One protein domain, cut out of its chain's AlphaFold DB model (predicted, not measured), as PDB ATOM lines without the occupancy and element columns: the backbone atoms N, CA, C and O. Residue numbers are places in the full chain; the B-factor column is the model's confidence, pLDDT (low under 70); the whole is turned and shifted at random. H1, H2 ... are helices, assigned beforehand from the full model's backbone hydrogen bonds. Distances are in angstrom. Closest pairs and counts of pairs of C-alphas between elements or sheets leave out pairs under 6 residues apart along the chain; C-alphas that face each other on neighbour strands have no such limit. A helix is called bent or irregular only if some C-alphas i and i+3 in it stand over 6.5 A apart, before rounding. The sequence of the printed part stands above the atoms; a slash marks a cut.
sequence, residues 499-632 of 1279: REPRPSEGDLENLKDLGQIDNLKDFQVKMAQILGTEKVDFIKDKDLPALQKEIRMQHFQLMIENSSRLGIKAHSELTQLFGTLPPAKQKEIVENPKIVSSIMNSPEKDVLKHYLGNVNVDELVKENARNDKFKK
ATOM      1  N   ARG A 499      10.863 -17.606  -1.329       66.25
ATOM      2  CA  ARG A 499      10.797 -18.802  -0.450       66.25
ATOM      3  C   ARG A 499      11.739 -19.984  -0.780       66.25
ATOM      4  O   ARG A 499      11.710 -20.968  -0.047       66.25
ATOM      5  N   GLU A 500      12.612 -19.909  -1.790       55.28
ATOM      6  CA  GLU A 500      13.630 -20.950  -2.076       55.28
ATOM      7  C   GLU A 500      15.067 -20.415  -1.979       55.28
ATOM      8  O   GLU A 500      15.322 -19.281  -2.372       55.28
ATOM      9  N   PRO A 501      16.047 -21.247  -1.573       52.28
ATOM     10  CA  PRO A 501      16.593 -21.341  -0.211       52.28
ATOM     11  C   PRO A 501      17.219 -20.041   0.348       52.28
ATOM     12  O   PRO A 501      17.594 -20.006   1.516       52.28
ATOM     13  N   ARG A 502      17.331 -18.975  -0.454       51.62
ATOM     14  CA  ARG A 502      17.601 -17.596  -0.024       51.62
ATOM     15  C   ARG A 502      16.814 -16.646  -0.933       51.62
ATOM     16  O   ARG A 502      16.897 -16.803  -2.152       51.62
ATOM     17  N   PRO A 503      16.094 -15.649  -0.388       58.31
ATOM     18  CA  PRO A 503      15.367 -14.693  -1.212       58.31
ATOM     19  C   PRO A 503      16.336 -13.987  -2.159       58.31
ATOM     20  O   PRO A 503      17.355 -13.447  -1.721       58.31
ATOM     21  N   SER A 504      16.032 -14.003  -3.458       65.00
ATOM     22  CA  SER A 504      16.843 -13.276  -4.430       65.00
ATOM     23  C   SER A 504      16.807 -11.779  -4.098       65.00
ATOM     24  O   SER A 504      15.766 -11.256  -3.689       65.00
ATOM     25  N   GLU A 505      17.923 -11.060  -4.273       66.00
ATOM     26  CA  GLU A 505      17.943  -9.598  -4.071       66.00
ATOM     27  C   GLU A 505      16.864  -8.899  -4.914       66.00
ATOM     28  O   GLU A 505      16.241  -7.941  -4.458       66.00
ATOM     29  N   GLY A 506      16.567  -9.447  -6.098       74.75
ATOM     30  CA  GLY A 506      15.499  -8.967  -6.970       74.75
ATOM     31  C   GLY A 506      14.095  -9.105  -6.371       74.75
ATOM     32  O   GLY A 506      13.270  -8.215  -6.565       74.75
ATOM     33  N   ASP A 507      13.800 -10.167  -5.614       78.62
ATOM     34  CA  ASP A 507      12.491 -10.336  -4.964       78.62
ATOM     35  C   ASP A 507      12.297  -9.351  -3.809       78.62
ATOM     36  O   ASP A 507      11.217  -8.776  -3.659       78.62
ATOM     37  N   LEU A 508      13.351  -9.108  -3.026       79.62
ATOM     38  CA  LEU A 508      13.343  -8.108  -1.956       79.62
ATOM     39  C   LEU A 508      13.153  -6.696  -2.514       79.62
ATOM     40  O   LEU A 508      12.335  -5.938  -1.993       79.62
ATOM     41  N   GLU A 509      13.858  -6.353  -3.593       83.69
ATOM     42  CA  GLU A 509      13.707  -5.058  -4.258       83.69
ATOM     43  C   GLU A 509      12.304  -4.899  -4.862       83.69
ATOM     44  O   GLU A 509      11.657  -3.872  -4.663       83.69
ATOM     45  N   ASN A 510      11.762  -5.946  -5.493       87.81
ATOM     46  CA  ASN A 510      10.400  -5.932  -6.028       87.81
ATOM     47  C   ASN A 510       9.332  -5.757  -4.937       87.81
ATOM     48  O   ASN A 510       8.403  -4.966  -5.118       87.81
ATOM     49  N   LEU A 511       9.450  -6.460  -3.805       89.69
ATOM     50  CA  LEU A 511       8.530  -6.306  -2.673       89.69
ATOM     51  C   LEU A 511       8.658  -4.919  -2.029       89.69
ATOM     52  O   LEU A 511       7.649  -4.306  -1.673       89.69
ATOM     53  N   LYS A 512       9.881  -4.392  -1.913       86.50
ATOM     54  CA  LYS A 512      10.131  -3.038  -1.413       86.50
ATOM     55  C   LYS A 512       9.478  -1.984  -2.307       86.50
ATOM     56  O   LYS A 512       8.709  -1.170  -1.798       86.50
ATOM     57  N   ASP A 513       9.732  -2.039  -3.613       87.44
ATOM     58  CA  ASP A 513       9.150  -1.134  -4.608       87.44
ATOM     59  C   ASP A 513       7.619  -1.168  -4.546       87.44
ATOM     60  O   ASP A 513       6.967  -0.137  -4.381       87.44
ATOM     61  N   LEU A 514       7.028  -2.367  -4.621       89.88
ATOM     62  CA  LEU A 514       5.577  -2.547  -4.579       89.88
ATOM     63  C   LEU A 514       4.956  -2.028  -3.274       89.88
ATOM     64  O   LEU A 514       3.860  -1.468  -3.293       89.88
ATOM     65  N   GLY A 515       5.649  -2.183  -2.142       85.62
ATOM     66  CA  GLY A 515       5.199  -1.699  -0.838       85.62
ATOM     67  C   GLY A 515       5.184  -0.170  -0.700       85.62
ATOM     68  O   GLY A 515       4.512   0.347   0.204       85.62
ATOM     69  N   GLN A 516       5.895   0.550  -1.577       83.50
ATOM     70  CA  GLN A 516       5.994   2.015  -1.592       83.50
ATOM     71  C   GLN A 516       5.034   2.694  -2.577       83.50
ATOM     72  O   GLN A 516       4.742   3.880  -2.418       83.50
ATOM     73  N   ILE A 517       4.517   1.969  -3.571       88.44
ATOM     74  CA  ILE A 517       3.626   2.531  -4.588       88.44
ATOM     75  C   ILE A 517       2.223   2.752  -4.014       88.44
ATOM     76  O   ILE A 517       1.489   1.797  -3.780       88.44
ATOM     77  N   ASP A 518       1.821   4.016  -3.855       82.75
ATOM     78  CA  ASP A 518       0.487   4.400  -3.359       82.75
ATOM     79  C   ASP A 518      -0.556   4.613  -4.479       82.75
ATOM     80  O   ASP A 518      -1.747   4.755  -4.204       82.75
ATOM     81  N   ASN A 519      -0.134   4.627  -5.749       90.12
ATOM     82  CA  ASN A 519      -1.014   4.797  -6.907       90.12
ATOM     83  C   ASN A 519      -1.411   3.445  -7.526       90.12
ATOM     84  O   ASN A 519      -0.545   2.650  -7.885       90.12
ATOM     85  N   LEU A 520      -2.712   3.215  -7.745       91.75
ATOM     86  CA  LEU A 520      -3.215   1.962  -8.322       91.75
ATOM     87  C   LEU A 520      -2.625   1.632  -9.701       91.75
ATOM     88  O   LEU A 520      -2.293   0.476  -9.944       91.75
ATOM     89  N   LYS A 521      -2.491   2.604 -10.613       92.12
ATOM     90  CA  LYS A 521      -1.990   2.333 -11.973       92.12
ATOM     91  C   LYS A 521      -0.529   1.918 -11.950       92.12
ATOM     92  O   LYS A 521      -0.164   0.955 -12.616       92.12
ATOM     93  N   ASP A 522       0.284   2.619 -11.170       92.12
ATOM     94  CA  ASP A 522       1.702   2.293 -11.030       92.12
ATOM     95  C   ASP A 522       1.865   0.907 -10.388       92.12
ATOM     96  O   ASP A 522       2.689   0.104 -10.833       92.12
ATOM     97  N   PHE A 523       1.004   0.581  -9.414       94.62
ATOM     98  CA  PHE A 523       0.974  -0.733  -8.779       94.62
ATOM     99  C   PHE A 523       0.601  -1.829  -9.781       94.62
ATOM    100  O   PHE A 523       1.299  -2.834  -9.879       94.62
ATOM    101  N   GLN A 524      -0.460  -1.629 -10.569       93.62
ATOM    102  CA  GLN A 524      -0.890  -2.571 -11.606       93.62
ATOM    103  C   GLN A 524       0.206  -2.805 -12.651       93.62
ATOM    104  O   GLN A 524       0.441  -3.944 -13.042       93.62
ATOM    105  N   VAL A 525       0.902  -1.752 -13.092       93.25
ATOM    106  CA  VAL A 525       1.989  -1.872 -14.074       93.25
ATOM    107  C   VAL A 525       3.143  -2.700 -13.510       93.25
ATOM    108  O   VAL A 525       3.565  -3.661 -14.154       93.25
ATOM    109  N   LYS A 526       3.630  -2.374 -12.307       91.88
ATOM    110  CA  LYS A 526       4.736  -3.111 -11.677       91.88
ATOM    111  C   LYS A 526       4.331  -4.558 -11.362       91.88
ATOM    112  O   LYS A 526       5.099  -5.478 -11.626       91.88
ATOM    113  N   MET A 527       3.112  -4.783 -10.871       92.69
ATOM    114  CA  MET A 527       2.607  -6.123 -10.562       92.69
ATOM    115  C   MET A 527       2.437  -6.983 -11.827       92.69
ATOM    116  O   MET A 527       2.832  -8.145 -11.830       92.69
ATOM    117  N   ALA A 528       1.929  -6.418 -12.929       90.88
ATOM    118  CA  ALA A 528       1.846  -7.121 -14.213       90.88
ATOM    119  C   ALA A 528       3.233  -7.527 -14.738       90.88
ATOM    120  O   ALA A 528       3.414  -8.655 -15.200       90.88
ATOM    121  N   GLN A 529       4.231  -6.642 -14.601       89.12
ATOM    122  CA  GLN A 529       5.622  -6.945 -14.959       89.12
ATOM    123  C   GLN A 529       6.174  -8.128 -14.155       89.12
ATOM    124  O   GLN A 529       6.751  -9.037 -14.747       89.12
ATOM    125  N   ILE A 530       5.960  -8.145 -12.836       88.88
ATOM    126  CA  ILE A 530       6.445  -9.211 -11.945       88.88
ATOM    127  C   ILE A 530       5.746 -10.547 -12.240       88.88
ATOM    128  O   ILE A 530       6.398 -11.584 -12.321       88.88
ATOM    129  N   LEU A 531       4.431 -10.531 -12.474       87.50
ATOM    130  CA  LEU A 531       3.651 -11.734 -12.799       87.50
ATOM    131  C   LEU A 531       3.887 -12.236 -14.238       87.50
ATOM    132  O   LEU A 531       3.458 -13.337 -14.599       87.50
ATOM    133  N   GLY A 532       4.550 -11.442 -15.084       84.56
ATOM    134  CA  GLY A 532       4.739 -11.741 -16.503       84.56
ATOM    135  C   GLY A 532       3.423 -11.747 -17.287       84.56
ATOM    136  O   GLY A 532       3.221 -12.609 -18.149       84.56
ATOM    137  N   THR A 533       2.516 -10.822 -16.965       85.31
ATOM    138  CA  THR A 533       1.239 -10.597 -17.657       85.31
ATOM    139  C   THR A 533       1.224  -9.218 -18.324       85.31
ATOM    140  O   THR A 533       2.003  -8.335 -17.979       85.31
ATOM    141  N   GLU A 534       0.360  -9.012 -19.326       83.38
ATOM    142  CA  GLU A 534       0.270  -7.706 -20.001       83.38
ATOM    143  C   GLU A 534      -0.372  -6.639 -19.104       83.38
ATOM    144  O   GLU A 534       0.034  -5.478 -19.134       83.38
ATOM    145  N   LYS A 535      -1.402  -7.027 -18.338       88.00
ATOM    146  CA  LYS A 535      -2.188  -6.160 -17.453       88.00
ATOM    147  C   LYS A 535      -2.790  -6.963 -16.302       88.00
ATOM    148  O   LYS A 535      -3.069  -8.150 -16.456       88.00
ATOM    149  N   VAL A 536      -3.070  -6.277 -15.196       90.62
ATOM    150  CA  VAL A 536      -3.816  -6.796 -14.032       90.62
ATOM    151  C   VAL A 536      -4.966  -5.852 -13.666       90.62
ATOM    152  O   VAL A 536      -5.134  -5.427 -12.526       90.62
ATOM    153  N   ASP A 537      -5.781  -5.504 -14.669       89.38
ATOM    154  CA  ASP A 537      -6.878  -4.530 -14.547       89.38
ATOM    155  C   ASP A 537      -7.979  -4.970 -13.557       89.38
ATOM    156  O   ASP A 537      -8.823  -4.154 -13.171       89.38
ATOM    157  N   PHE A 538      -7.996  -6.246 -13.151       91.25
ATOM    158  CA  PHE A 538      -8.920  -6.791 -12.153       91.25
ATOM    159  C   PHE A 538      -8.635  -6.274 -10.734       91.25
ATOM    160  O   PHE A 538      -9.575  -6.168  -9.952       91.25
ATOM    161  N   ILE A 539      -7.394  -5.869 -10.424       93.62
ATOM    162  CA  ILE A 539      -7.031  -5.243  -9.143       93.62
ATOM    163  C   ILE A 539      -7.631  -3.835  -9.093       93.62
ATOM    164  O   ILE A 539      -7.367  -3.023  -9.981       93.62
ATOM    165  N   LYS A 540      -8.430  -3.520  -8.072       93.44
ATOM    166  CA  LYS A 540      -9.078  -2.208  -7.898       93.44
ATOM    167  C   LYS A 540      -8.533  -1.466  -6.675       93.44
ATOM    168  O   LYS A 540      -7.845  -2.038  -5.835       93.44
ATOM    169  N   ASP A 541      -8.907  -0.192  -6.530       90.06
ATOM    170  CA  ASP A 541      -8.509   0.650  -5.385       90.06
ATOM    171  C   ASP A 541      -8.879   0.022  -4.030       90.06
ATOM    172  O   ASP A 541      -8.150   0.184  -3.054       90.06
ATOM    173  N   LYS A 542      -9.991  -0.729  -3.967       92.25
ATOM    174  CA  LYS A 542     -10.421  -1.437  -2.748       92.25
ATOM    175  C   LYS A 542      -9.443  -2.540  -2.313       92.25
ATOM    176  O   LYS A 542      -9.371  -2.839  -1.125       92.25
ATOM    177  N   ASP A 543      -8.702  -3.124  -3.255       92.31
ATOM    178  CA  ASP A 543      -7.827  -4.280  -3.028       92.31
ATOM    179  C   ASP A 543      -6.402  -3.845  -2.647       92.31
ATOM    180  O   ASP A 543      -5.689  -4.561  -1.938       92.31
ATOM    181  N   LEU A 544      -5.998  -2.644  -3.080       91.50
ATOM    182  CA  LEU A 544      -4.647  -2.109  -2.912       91.50
ATOM    183  C   LEU A 544      -4.166  -2.105  -1.444       91.50
ATOM    184  O   LEU A 544      -3.063  -2.596  -1.205       91.50
ATOM    185  N   PRO A 545      -4.944  -1.652  -0.436       90.81
ATOM    186  CA  PRO A 545      -4.476  -1.651   0.952       90.81
ATOM    187  C   PRO A 545      -4.176  -3.053   1.499       90.81
ATOM    188  O   PRO A 545      -3.220  -3.221   2.260       90.81
ATOM    189  N   ALA A 546      -4.979  -4.053   1.115       90.75
ATOM    190  CA  ALA A 546      -4.786  -5.437   1.539       90.75
ATOM    191  C   ALA A 546      -3.544  -6.036   0.870       90.75
ATOM    192  O   ALA A 546      -2.679  -6.563   1.562       90.75
ATOM    193  N   LEU A 547      -3.399  -5.867  -0.448       93.44
ATOM    194  CA  LEU A 547      -2.223  -6.330  -1.191       93.44
ATOM    195  C   LEU A 547      -0.930  -5.680  -0.688       93.44
ATOM    196  O   LEU A 547       0.048  -6.372  -0.425       93.44
ATOM    197  N   GLN A 548      -0.926  -4.362  -0.475       91.31
ATOM    198  CA  GLN A 548       0.227  -3.659   0.087       91.31
ATOM    199  C   GLN A 548       0.578  -4.141   1.501       91.31
ATOM    200  O   GLN A 548       1.751  -4.140   1.876       91.31
ATOM    201  N   LYS A 549      -0.421  -4.520   2.312       91.25
ATOM    202  CA  LYS A 549      -0.172  -5.123   3.625       91.25
ATOM    203  C   LYS A 549       0.521  -6.474   3.464       91.25
ATOM    204  O   LYS A 549       1.554  -6.657   4.096       91.25
ATOM    205  N   GLU A 550       0.015  -7.359   2.605       92.44
ATOM    206  CA  GLU A 550       0.650  -8.659   2.332       92.44
ATOM    207  C   GLU A 550       2.085  -8.498   1.813       92.44
ATOM    208  O   GLU A 550       2.990  -9.179   2.283       92.44
ATOM    209  N   ILE A 551       2.330  -7.525   0.931       93.00
ATOM    210  CA  ILE A 551       3.673  -7.206   0.423       93.00
ATOM    211  C   ILE A 551       4.610  -6.763   1.548       93.00
ATOM    212  O   ILE A 551       5.723  -7.274   1.659       93.00
ATOM    213  N   ARG A 552       4.180  -5.825   2.405       91.88
ATOM    214  CA  ARG A 552       5.005  -5.372   3.539       91.88
ATOM    215  C   ARG A 552       5.249  -6.491   4.544       91.88
ATOM    216  O   ARG A 552       6.347  -6.566   5.084       91.88
ATOM    217  N   MET A 553       4.248  -7.340   4.789       92.69
ATOM    218  CA  MET A 553       4.385  -8.521   5.638       92.69
ATOM    219  C   MET A 553       5.434  -9.469   5.066       92.69
ATOM    220  O   MET A 553       6.389  -9.776   5.768       92.69
ATOM    221  N   GLN A 554       5.319  -9.855   3.795       91.25
ATOM    222  CA  GLN A 554       6.291 -10.736   3.152       91.25
ATOM    223  C   GLN A 554       7.696 -10.121   3.143       91.25
ATOM    224  O   GLN A 554       8.663 -10.792   3.489       91.25
ATOM    225  N   HIS A 555       7.827  -8.835   2.806       90.56
ATOM    226  CA  HIS A 555       9.121  -8.153   2.818       90.56
ATOM    227  C   HIS A 555       9.764  -8.194   4.212       90.56
ATOM    228  O   HIS A 555      10.933  -8.545   4.349       90.56
ATOM    229  N   PHE A 556       8.987  -7.898   5.257       91.50
ATOM    230  CA  PHE A 556       9.455  -7.958   6.639       91.50
ATOM    231  C   PHE A 556       9.854  -9.380   7.056       91.50
ATOM    232  O   PHE A 556      10.906  -9.576   7.659       91.50
ATOM    233  N   GLN A 557       9.047 -10.373   6.684       89.75
ATOM    234  CA  GLN A 557       9.311 -11.790   6.912       89.75
ATOM    235  C   GLN A 557      10.635 -12.242   6.274       89.75
ATOM    236  O   GLN A 557      11.457 -12.861   6.948       89.75
ATOM    237  N   LEU A 558      10.897 -11.862   5.021       85.75
ATOM    238  CA  LEU A 558      12.163 -12.161   4.341       85.75
ATOM    239  C   LEU A 558      13.350 -11.391   4.932       85.75
ATOM    240  O   LEU A 558      14.454 -11.921   5.012       85.75
ATOM    241  N   MET A 559      13.144 -10.154   5.392       84.31
ATOM    242  CA  MET A 559      14.181  -9.413   6.112       84.31
ATOM    243  C   MET A 559      14.573 -10.104   7.423       84.31
ATOM    244  O   MET A 559      15.757 -10.106   7.766       84.31
ATOM    245  N   ILE A 560      13.611 -10.692   8.145       87.31
ATOM    246  CA  ILE A 560      13.883 -11.524   9.324       87.31
ATOM    247  C   ILE A 560      14.646 -12.780   8.911       87.31
ATOM    248  O   ILE A 560      15.681 -13.053   9.515       87.31
ATOM    249  N   GLU A 561      14.181 -13.501   7.886       83.00
ATOM    250  CA  GLU A 561      14.837 -14.719   7.385       83.00
ATOM    251  C   GLU A 561      16.310 -14.455   7.031       83.00
ATOM    252  O   GLU A 561      17.195 -15.177   7.478       83.00
ATOM    253  N   ASN A 562      16.597 -13.342   6.349       77.06
ATOM    254  CA  ASN A 562      17.965 -12.935   6.012       77.06
ATOM    255  C   ASN A 562      18.790 -12.465   7.217       77.06
ATOM    256  O   ASN A 562      20.013 -12.596   7.235       77.06
ATOM    257  N   SER A 563      18.155 -11.850   8.215       76.81
ATOM    258  CA  SER A 563      18.872 -11.197   9.319       76.81
ATOM    259  C   SER A 563      19.069 -12.101  10.540       76.81
ATOM    260  O   SER A 563      19.961 -11.830  11.356       76.81
ATOM    261  N   SER A 564      18.242 -13.137  10.690       83.50
ATOM    262  CA  SER A 564      18.209 -14.058  11.824       83.50
ATOM    263  C   SER A 564      18.591 -15.475  11.407       83.50
ATOM    264  O   SER A 564      17.834 -16.155  10.728       83.50
ATOM    265  N   ARG A 565      19.673 -16.004  11.988       80.50
ATOM    266  CA  ARG A 565      20.059 -17.417  11.808       80.50
ATOM    267  C   ARG A 565      19.062 -18.447  12.362       80.50
ATOM    268  O   ARG A 565      19.248 -19.636  12.164       80.50
ATOM    269  N   LEU A 566      18.074 -18.020  13.154       87.06
ATOM    270  CA  LEU A 566      17.031 -18.920  13.663       87.06
ATOM    271  C   LEU A 566      15.868 -19.066  12.667       87.06
ATOM    272  O   LEU A 566      14.990 -19.898  12.877       87.06
ATOM    273  N   GLY A 567      15.858 -18.279  11.586       84.62
ATOM    274  CA  GLY A 567      14.751 -18.206  10.640       84.62
ATOM    275  C   GLY A 567      13.523 -17.490  11.203       84.62
ATOM    276  O   GLY A 567      13.448 -17.145  12.384       84.62
ATOM    277  N   ILE A 568      12.550 -17.263  10.334       86.75
ATOM    278  CA  ILE A 568      11.309 -16.526  10.575       86.75
ATOM    279  C   ILE A 568      10.419 -17.137  11.661       86.75
ATOM    280  O   ILE A 568       9.808 -16.403  12.436       86.75
ATOM    281  N   LYS A 569      10.343 -18.471  11.743       86.19
ATOM    282  CA  LYS A 569       9.437 -19.178  12.667       86.19
ATOM    283  C   LYS A 569       9.775 -18.915  14.136       86.19
ATOM    284  O   LYS A 569       8.870 -18.879  14.962       86.19
ATOM    285  N   ALA A 570      11.045 -18.662  14.447       89.19
ATOM    286  CA  ALA A 570      11.477 -18.279  15.784       89.19
ATOM    287  C   ALA A 570      11.008 -16.867  16.188       89.19
ATOM    288  O   ALA A 570      11.050 -16.551  17.377       89.19
ATOM    289  N   HIS A 571      10.580 -16.040  15.224       91.69
ATOM    290  CA  HIS A 571      10.154 -14.640  15.378       91.69
ATOM    291  C   HIS A 571       8.660 -14.447  15.055       91.69
ATOM    292  O   HIS A 571       8.259 -13.502  14.359       91.69
ATOM    293  N   SER A 572       7.823 -15.389  15.494       91.44
ATOM    294  CA  SER A 572       6.380 -15.373  15.252       91.44
ATOM    295  C   SER A 572       5.687 -14.190  15.931       91.44
ATOM    296  O   SER A 572       4.851 -13.540  15.300       91.44
ATOM    297  N   GLU A 573       6.069 -13.858  17.169       92.44
ATOM    298  CA  GLU A 573       5.498 -12.739  17.931       92.44
ATOM    299  C   GLU A 573       5.880 -11.402  17.295       92.44
ATOM    300  O   GLU A 573       5.032 -10.522  17.123       92.44
ATOM    301  N   LEU A 574       7.137 -11.256  16.860       93.31
ATOM    302  CA  LEU A 574       7.579 -10.083  16.109       93.31
ATOM    303  C   LEU A 574       6.780  -9.898  14.813       93.31
ATOM    304  O   LEU A 574       6.322  -8.792  14.508       93.31
ATOM    305  N   THR A 575       6.601 -10.977  14.052       92.62
ATOM    306  CA  THR A 575       5.867 -10.958  12.780       92.62
ATOM    307  C   THR A 575       4.398 -10.598  12.998       92.62
ATOM    308  O   THR A 575       3.850  -9.752  12.284       92.62
ATOM    309  N   GLN A 576       3.765 -11.179  14.019       92.00
ATOM    310  CA  GLN A 576       2.386 -10.871  14.385       92.00
ATOM    311  C   GLN A 576       2.236  -9.409  14.817       92.00
ATOM    312  O   GLN A 576       1.351  -8.709  14.316       92.00
ATOM    313  N   LEU A 577       3.120  -8.919  15.692       93.44
ATOM    314  CA  LEU A 577       3.092  -7.541  16.171       93.44
ATOM    315  C   LEU A 577       3.269  -6.547  15.019       93.44
ATOM    316  O   LEU A 577       2.486  -5.601  14.912       93.44
ATOM    317  N   PHE A 578       4.216  -6.790  14.107       94.25
ATOM    318  CA  PHE A 578       4.417  -5.967  12.912       94.25
ATOM    319  C   PHE A 578       3.138  -5.848  12.064       94.25
ATOM    320  O   PHE A 578       2.767  -4.747  11.641       94.25
ATOM    321  N   GLY A 579       2.396  -6.948  11.897       90.94
ATOM    322  CA  GLY A 579       1.127  -6.977  11.162       90.94
ATOM    323  C   GLY A 579      -0.003  -6.138  11.771       90.94
ATOM    324  O   GLY A 579      -0.953  -5.797  11.057       90.94
ATOM    325  N   THR A 580       0.110  -5.769  13.052       91.94
ATOM    326  CA  THR A 580      -0.843  -4.893  13.762       91.94
ATOM    327  C   THR A 580      -0.466  -3.408  13.728       91.94
ATOM    328  O   THR A 580      -1.294  -2.560  14.068       91.94
ATOM    329  N   LEU A 581       0.758  -3.067  13.307       91.31
ATOM    330  CA  LEU A 581       1.226  -1.681  13.270       91.31
ATOM    331  C   LEU A 581       0.521  -0.855  12.176       91.31
ATOM    332  O   LEU A 581       0.157  -1.388  11.125       91.31
ATOM    333  N   PRO A 582       0.381   0.475  12.358       90.31
ATOM    334  CA  PRO A 582      -0.116   1.357  11.305       90.31
ATOM    335  C   PRO A 582       0.744   1.280  10.025       90.31
ATOM    336  O   PRO A 582       1.971   1.193  10.138       90.31
ATOM    337  N   PRO A 583       0.162   1.420   8.813       87.38
ATOM    338  CA  PRO A 583       0.901   1.301   7.549       87.38
ATOM    339  C   PRO A 583       2.137   2.201   7.448       87.38
ATOM    340  O   PRO A 583       3.173   1.764   6.958       87.38
ATOM    341  N   ALA A 584       2.061   3.436   7.958       85.94
ATOM    342  CA  ALA A 584       3.198   4.359   7.978       85.94
ATOM    343  C   ALA A 584       4.374   3.819   8.808       85.94
ATOM    344  O   ALA A 584       5.526   3.957   8.411       85.94
ATOM    345  N   LYS A 585       4.081   3.154   9.933       87.12
ATOM    346  CA  LYS A 585       5.101   2.566  10.800       87.12
ATOM    347  C   LYS A 585       5.676   1.281  10.210       87.12
ATOM    348  O   LYS A 585       6.878   1.066  10.287       87.12
ATOM    349  N   GLN A 586       4.838   0.470   9.559       90.44
ATOM    350  CA  GLN A 586       5.308  -0.682   8.786       90.44
ATOM    351  C   GLN A 586       6.295  -0.248   7.695       90.44
ATOM    352  O   GLN A 586       7.361  -0.847   7.600       90.44
ATOM    353  N   LYS A 587       5.970   0.809   6.927       87.88
ATOM    354  CA  LYS A 587       6.851   1.396   5.897       87.88
ATOM    355  C   LYS A 587       8.195   1.847   6.488       87.88
ATOM    356  O   LYS A 587       9.232   1.422   6.000       87.88
ATOM    357  N   GLU A 588       8.178   2.611   7.583       85.75
ATOM    358  CA  GLU A 588       9.400   3.076   8.266       85.75
ATOM    359  C   GLU A 588      10.335   1.920   8.671       85.75
ATOM    360  O   GLU A 588      11.551   2.012   8.513       85.75
ATOM    361  N   ILE A 589       9.772   0.821   9.184       86.69
ATOM    362  CA  ILE A 589      10.548  -0.336   9.650       86.69
ATOM    363  C   ILE A 589      11.149  -1.118   8.473       86.69
ATOM    364  O   ILE A 589      12.324  -1.479   8.529       86.69
ATOM    365  N   VAL A 590      10.383  -1.369   7.403       86.44
ATOM    366  CA  VAL A 590      10.885  -2.125   6.233       86.44
ATOM    367  C   VAL A 590      11.847  -1.318   5.358       86.44
ATOM    368  O   VAL A 590      12.599  -1.891   4.578       86.44
ATOM    369  N   GLU A 591      11.870   0.009   5.490       82.56
ATOM    370  CA  GLU A 591      12.843   0.869   4.805       82.56
ATOM    371  C   GLU A 591      14.248   0.797   5.412       82.56
ATOM    372  O   GLU A 591      15.223   1.138   4.737       82.56
ATOM    373  N   ASN A 592      14.376   0.348   6.666       78.19
ATOM    374  CA  ASN A 592      15.645   0.348   7.380       78.19
ATOM    375  C   ASN A 592      15.951  -1.010   8.043       78.19
ATOM    376  O   ASN A 592      15.556  -1.249   9.190       78.19
ATOM    377  N   PRO A 593      16.763  -1.865   7.393       73.75
ATOM    378  CA  PRO A 593      17.160  -3.170   7.931       73.75
ATOM    379  C   PRO A 593      17.799  -3.116   9.331       73.75
ATOM    380  O   PRO A 593      17.658  -4.051  10.123       73.75
ATOM    381  N   LYS A 594      18.456  -2.001   9.694       74.56
ATOM    382  CA  LYS A 594      19.068  -1.828  11.025       74.56
ATOM    383  C   LYS A 594      18.025  -1.770  12.145       74.56
ATOM    384  O   LYS A 594      18.304  -2.220  13.257       74.56
ATOM    385  N   ILE A 595      16.828  -1.247  11.863       80.81
ATOM    386  CA  ILE A 595      15.726  -1.194  12.833       80.81
ATOM    387  C   ILE A 595      15.257  -2.614  13.156       80.81
ATOM    388  O   ILE A 595      15.133  -2.963  14.327       80.81
ATOM    389  N   VAL A 596      15.087  -3.464  12.141       83.69
ATOM    390  CA  VAL A 596      14.654  -4.859  12.331       83.69
ATOM    391  C   VAL A 596      15.661  -5.646  13.158       83.69
ATOM    392  O   VAL A 596      15.276  -6.312  14.117       83.69
ATOM    393  N   SER A 597      16.957  -5.485  12.882       78.25
ATOM    394  CA  SER A 597      18.006  -6.084  13.714       78.25
ATOM    395  C   SER A 597      17.962  -5.601  15.171       78.25
ATOM    396  O   SER A 597      18.145  -6.401  16.087       78.25
ATOM    397  N   SER A 598      17.665  -4.319  15.401       78.06
ATOM    398  CA  SER A 598      17.563  -3.747  16.751       78.06
ATOM    399  C   SER A 598      16.347  -4.285  17.516       78.06
ATOM    400  O   SER A 598      16.443  -4.572  18.706       78.06
ATOM    401  N   ILE A 599      15.215  -4.479  16.834       86.81
ATOM    402  CA  ILE A 599      13.982  -5.004  17.435       86.81
ATOM    403  C   ILE A 599      14.112  -6.502  17.758       86.81
ATOM    404  O   ILE A 599      13.723  -6.919  18.844       86.81
ATOM    405  N   MET A 600      14.703  -7.304  16.866       86.19
ATOM    406  CA  MET A 600      14.867  -8.762  17.044       86.19
ATOM    407  C   MET A 600      15.808  -9.173  18.186       86.19
ATOM    408  O   MET A 600      15.817 -10.333  18.596       86.19
ATOM    409  N   ASN A 601      16.686  -8.273  18.631       78.69
ATOM    410  CA  ASN A 601      17.736  -8.593  19.602       78.69
ATOM    411  C   ASN A 601      17.602  -7.812  20.914       78.69
ATOM    412  O   ASN A 601      18.404  -8.020  21.819       78.69
ATOM    413  N   SER A 602      16.635  -6.897  21.033       79.25
ATOM    414  CA  SER A 602      16.498  -6.081  22.239       79.25
ATOM    415  C   SER A 602      15.666  -6.797  23.309       79.25
ATOM    416  O   SER A 602      14.492  -7.091  23.065       79.25
ATOM    417  N   PRO A 603      16.205  -7.010  24.523       76.19
ATOM    418  CA  PRO A 603      15.422  -7.472  25.666       76.19
ATOM    419  C   PRO A 603      14.702  -6.319  26.394       76.19
ATOM    420  O   PRO A 603      13.919  -6.557  27.313       76.19
ATOM    421  N   GLU A 604      14.965  -5.061  26.022       78.75
ATOM    422  CA  GLU A 604      14.483  -3.882  26.741       78.75
ATOM    423  C   GLU A 604      13.169  -3.344  26.166       78.75
ATOM    424  O   GLU A 604      13.088  -2.950  24.998       78.75
ATOM    425  N   LYS A 605      12.140  -3.255  27.022       83.25
ATOM    426  CA  LYS A 605      10.805  -2.758  26.644       83.25
ATOM    427  C   LYS A 605      10.843  -1.345  26.064       83.25
ATOM    428  O   LYS A 605      10.135  -1.078  25.097       83.25
ATOM    429  N   ASP A 606      11.647  -0.453  26.635       75.75
ATOM    430  CA  ASP A 606      11.692   0.951  26.213       75.75
ATOM    431  C   ASP A 606      12.350   1.114  24.840       75.75
ATOM    432  O   ASP A 606      11.864   1.884  24.011       75.75
ATOM    433  N   VAL A 607      13.379   0.314  24.544       75.19
ATOM    434  CA  VAL A 607      14.009   0.254  23.217       75.19
ATOM    435  C   VAL A 607      13.022  -0.280  22.178       75.19
ATOM    436  O   VAL A 607      12.872   0.306  21.107       75.19
ATOM    437  N   LEU A 608      12.284  -1.347  22.499       81.44
ATOM    438  CA  LEU A 608      11.255  -1.882  21.603       81.44
ATOM    439  C   LEU A 608      10.139  -0.859  21.353       81.44
ATOM    440  O   LEU A 608       9.744  -0.656  20.207       81.44
ATOM    441  N   LYS A 609       9.675  -0.151  22.391       83.31
ATOM    442  CA  LYS A 609       8.666   0.915  22.265       83.31
ATOM    443  C   LYS A 609       9.164   2.135  21.495       83.31
ATOM    444  O   LYS A 609       8.375   2.773  20.803       83.31
ATOM    445  N   HIS A 610      10.452   2.460  21.575       82.00
ATOM    446  CA  HIS A 610      11.042   3.528  20.771       82.00
ATOM    447  C   HIS A 610      10.877   3.246  19.269       82.00
ATOM    448  O   HIS A 610      10.428   4.115  18.520       82.00
ATOM    449  N   TYR A 611      11.171   2.014  18.839       80.94
ATOM    450  CA  TYR A 611      11.087   1.631  17.430       80.94
ATOM    451  C   TYR A 611       9.682   1.236  16.972       80.94
ATOM    452  O   TYR A 611       9.317   1.556  15.846       80.94
ATOM    453  N   LEU A 612       8.883   0.571  17.807       83.56
ATOM    454  CA  LEU A 612       7.554   0.053  17.446       83.56
ATOM    455  C   LEU A 612       6.410   1.022  17.793       83.56
ATOM    456  O   LEU A 612       5.294   0.874  17.298       83.56
ATOM    457  N   GLY A 613       6.683   2.044  18.608       81.75
ATOM    458  CA  GLY A 613       5.684   2.952  19.162       81.75
ATOM    459  C   GLY A 613       5.050   2.423  20.452       81.75
ATOM    460  O   GLY A 613       5.526   1.474  21.074       81.75
ATOM    461  N   ASN A 614       3.950   3.050  20.875       82.69
ATOM    462  CA  ASN A 614       3.262   2.706  22.123       82.69
ATOM    463  C   ASN A 614       2.364   1.459  21.971       82.69
ATOM    464  O   ASN A 614       1.141   1.551  22.076       82.69
ATOM    465  N   VAL A 615       2.976   0.310  21.676       87.19
ATOM    466  CA  VAL A 615       2.325  -1.004  21.548       87.19
ATOM    467  C   VAL A 615       2.727  -1.936  22.696       87.19
ATOM    468  O   VAL A 615       3.713  -1.689  23.395       87.19
ATOM    469  N   ASN A 616       1.949  -2.999  22.922       90.12
ATOM    470  CA  ASN A 616       2.324  -4.035  23.885       90.12
ATOM    471  C   ASN A 616       3.453  -4.896  23.295       90.12
ATOM    472  O   ASN A 616       3.280  -5.486  22.235       90.12
ATOM    473  N   VAL A 617       4.593  -4.952  23.988       91.81
ATOM    474  CA  VAL A 617       5.818  -5.644  23.549       91.81
ATOM    475  C   VAL A 617       6.184  -6.825  24.454       91.81
ATOM    476  O   VAL A 617       7.278  -7.367  24.344       91.81
ATOM    477  N   ASP A 618       5.305  -7.224  25.376       91.62
ATOM    478  CA  ASP A 618       5.646  -8.189  26.428       91.62
ATOM    479  C   ASP A 618       5.959  -9.593  25.890       91.62
ATOM    480  O   ASP A 618       6.946 -10.193  26.319       91.62
ATOM    481  N   GLU A 619       5.174 -10.103  24.936       91.56
ATOM    482  CA  GLU A 619       5.449 -11.405  24.307       91.56
ATOM    483  C   GLU A 619       6.696 -11.352  23.414       91.56
ATOM    484  O   GLU A 619       7.514 -12.268  23.451       91.56
ATOM    485  N   LEU A 620       6.937 -10.225  22.731       93.19
ATOM    486  CA  LEU A 620       8.163 -10.011  21.958       93.19
ATOM    487  C   LEU A 620       9.422 -10.020  22.845       93.19
ATOM    488  O   LEU A 620      10.440 -10.590  22.469       93.19
ATOM    489  N   VAL A 621       9.368  -9.440  24.050       91.38
ATOM    490  CA  VAL A 621      10.496  -9.510  25.001       91.38
ATOM    491  C   VAL A 621      10.791 -10.955  25.406       91.38
ATOM    492  O   VAL A 621      11.959 -11.337  25.496       91.38
ATOM    493  N   LYS A 622       9.753 -11.767  25.643       91.62
ATOM    494  CA  LYS A 622       9.926 -13.191  25.966       91.62
ATOM    495  C   LYS A 622      10.492 -13.968  24.780       91.62
ATOM    496  O   LYS A 622      11.409 -14.760  24.980       91.62
ATOM    497  N   GLU A 623       9.986 -13.720  23.572       93.31
ATOM    498  CA  GLU A 623      10.503 -14.303  22.330       93.31
ATOM    499  C   GLU A 623      11.987 -13.968  22.139       93.31
ATOM    500  O   GLU A 623      12.797 -14.878  21.970       93.31
ATOM    501  N   ASN A 624      12.376 -12.697  22.266       91.69
ATOM    502  CA  ASN A 624      13.770 -12.266  22.141       91.69
ATOM    503  C   ASN A 624      14.671 -12.942  23.187       91.69
ATOM    504  O   ASN A 624      15.720 -13.489  22.843       91.69
ATOM    505  N   ALA A 625      14.241 -12.986  24.454       89.25
ATOM    506  CA  ALA A 625      14.991 -13.641  25.528       89.25
ATOM    507  C   ALA A 625      15.141 -15.160  25.313       89.25
ATOM    508  O   ALA A 625      16.204 -15.726  25.589       89.25
ATOM    509  N   ARG A 626      14.094 -15.820  24.804       92.12
ATOM    510  CA  ARG A 626      14.110 -17.235  24.406       92.12
ATOM    511  C   ARG A 626      15.081 -17.457  23.243       92.12
ATOM    512  O   ARG A 626      15.958 -18.317  23.310       92.12
ATOM    513  N   ASN A 627      14.971 -16.653  22.194       91.81
ATOM    514  CA  ASN A 627      15.794 -16.755  20.993       91.81
ATOM    515  C   ASN A 627      17.283 -16.527  21.304       91.81
ATOM    516  O   ASN A 627      18.144 -17.223  20.765       91.81
ATOM    517  N   ASP A 628      17.609 -15.630  22.235       88.12
ATOM    518  CA  ASP A 628      18.983 -15.401  22.697       88.12
ATOM    519  C   ASP A 628      19.610 -16.603  23.415       88.12
ATOM    520  O   ASP A 628      20.836 -16.749  23.428       88.12
ATOM    521  N   LYS A 629      18.798 -17.494  23.989       91.12
ATOM    522  CA  LYS A 629      19.275 -18.756  24.565       91.12
ATOM    523  C   LYS A 629      19.587 -19.782  23.481       91.12
ATOM    524  O   LYS A 629      20.669 -20.360  23.512       91.12
ATOM    525  N   PHE A 630      18.707 -19.951  22.493       92.50
ATOM    526  CA  PHE A 630      18.957 -20.838  21.347       92.50
ATOM    527  C   PHE A 630      20.184 -20.406  20.539       92.50
ATOM    528  O   PHE A 630      20.977 -21.235  20.103       92.50
ATOM    529  N   LYS A 631      20.432 -19.095  20.444       88.88
ATOM    530  CA  LYS A 631      21.656 -18.525  19.864       88.88
ATOM    531  C   LYS A 631      22.965 -18.974  20.567       88.88
ATOM    532  O   LYS A 631      24.051 -18.722  20.051       88.88
ATOM    533  N   LYS A 632      22.929 -19.624  21.730       89.00
ATOM    534  CA  LYS A 632      24.148 -20.090  22.424       89.00
ATOM    535  C   LYS A 632      24.541 -21.531  22.082       89.00
ATOM    536  O   LYS A 632      25.590 -21.973  22.544       89.00
TER     537      LYS A 632
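Overview. This is residues 499 to 632 of the 1279 residues of the protein "Interaptin" of Legionella gratiana (UniProt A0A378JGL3). Look for an uneven row of five helices, H2, H1, H3, H4 and H8, side by side, each running opposite to the next. H5 and H6 pack on one side of H3, and H7 packs on H6; the long link 532 to 543 lies at the H2 end. The printed part has 134 residues with eight named helices, H1 to H8 in chain order, and no named strand: the class is all helix. It is compact, with a radius of gyration of the C-alphas of 16.1 A and spans of 50 by 33 by 19 A.

Arrangement. Start at H3, residues 544 to 563. It touches H1, residues 505 to 516, opposite ways at 37 degrees, a tilt only just steep; the closest C-alphas, of Gly 515 and Gln 548, are 5.4 A apart. With residues 510 to 514 alone, H1 touches H2, residues 520 to 531, as a hairpin at a shallow tilt of 18 degrees; C-alphas 514 and 523 come closest, at 6.5 A. H3 and H4, residues 568 to 580, form a hairpin, closest at C-alphas 561 and 568, 5.1 A. H4 touches H8, residues 618 to 630, at C-alphas 573 and 620, 5.5 A. H5, residues 583 to 590, touches H3 at C-alphas 590 and 556, 6.0 A. H6, residues 593 to 601, and H7, residues 605 to 612, form a hairpin, closest at C-alphas 599 and 608, 5.9 A. Every O i to N i+4 pair is within hydrogen-bond range in H1, H2, H3, H5, H6 and H7; H4 has 6 of 9, H8 8 of 9.

Along the chain. Find C-alpha 544 at (-4.647, -2.109, -2.912); from there H3 runs 28.0 A to C-alpha 563 at (18.872, -11.197, 9.319). H8 spans 19.1 A, ending at C-alpha 630 (18.957, -20.838, 21.347). H4 is irregular: C-alphas 570 and 573 are 8.4 A apart.

Size, cuts and confidence. The C-alphas farthest apart, of Asp 537 and Lys 632, are 50.7 A apart. The printed part has no cut; the H2 to H3 link is long, the others tight. Look for pLDDT under 70 at residues 499 to 505.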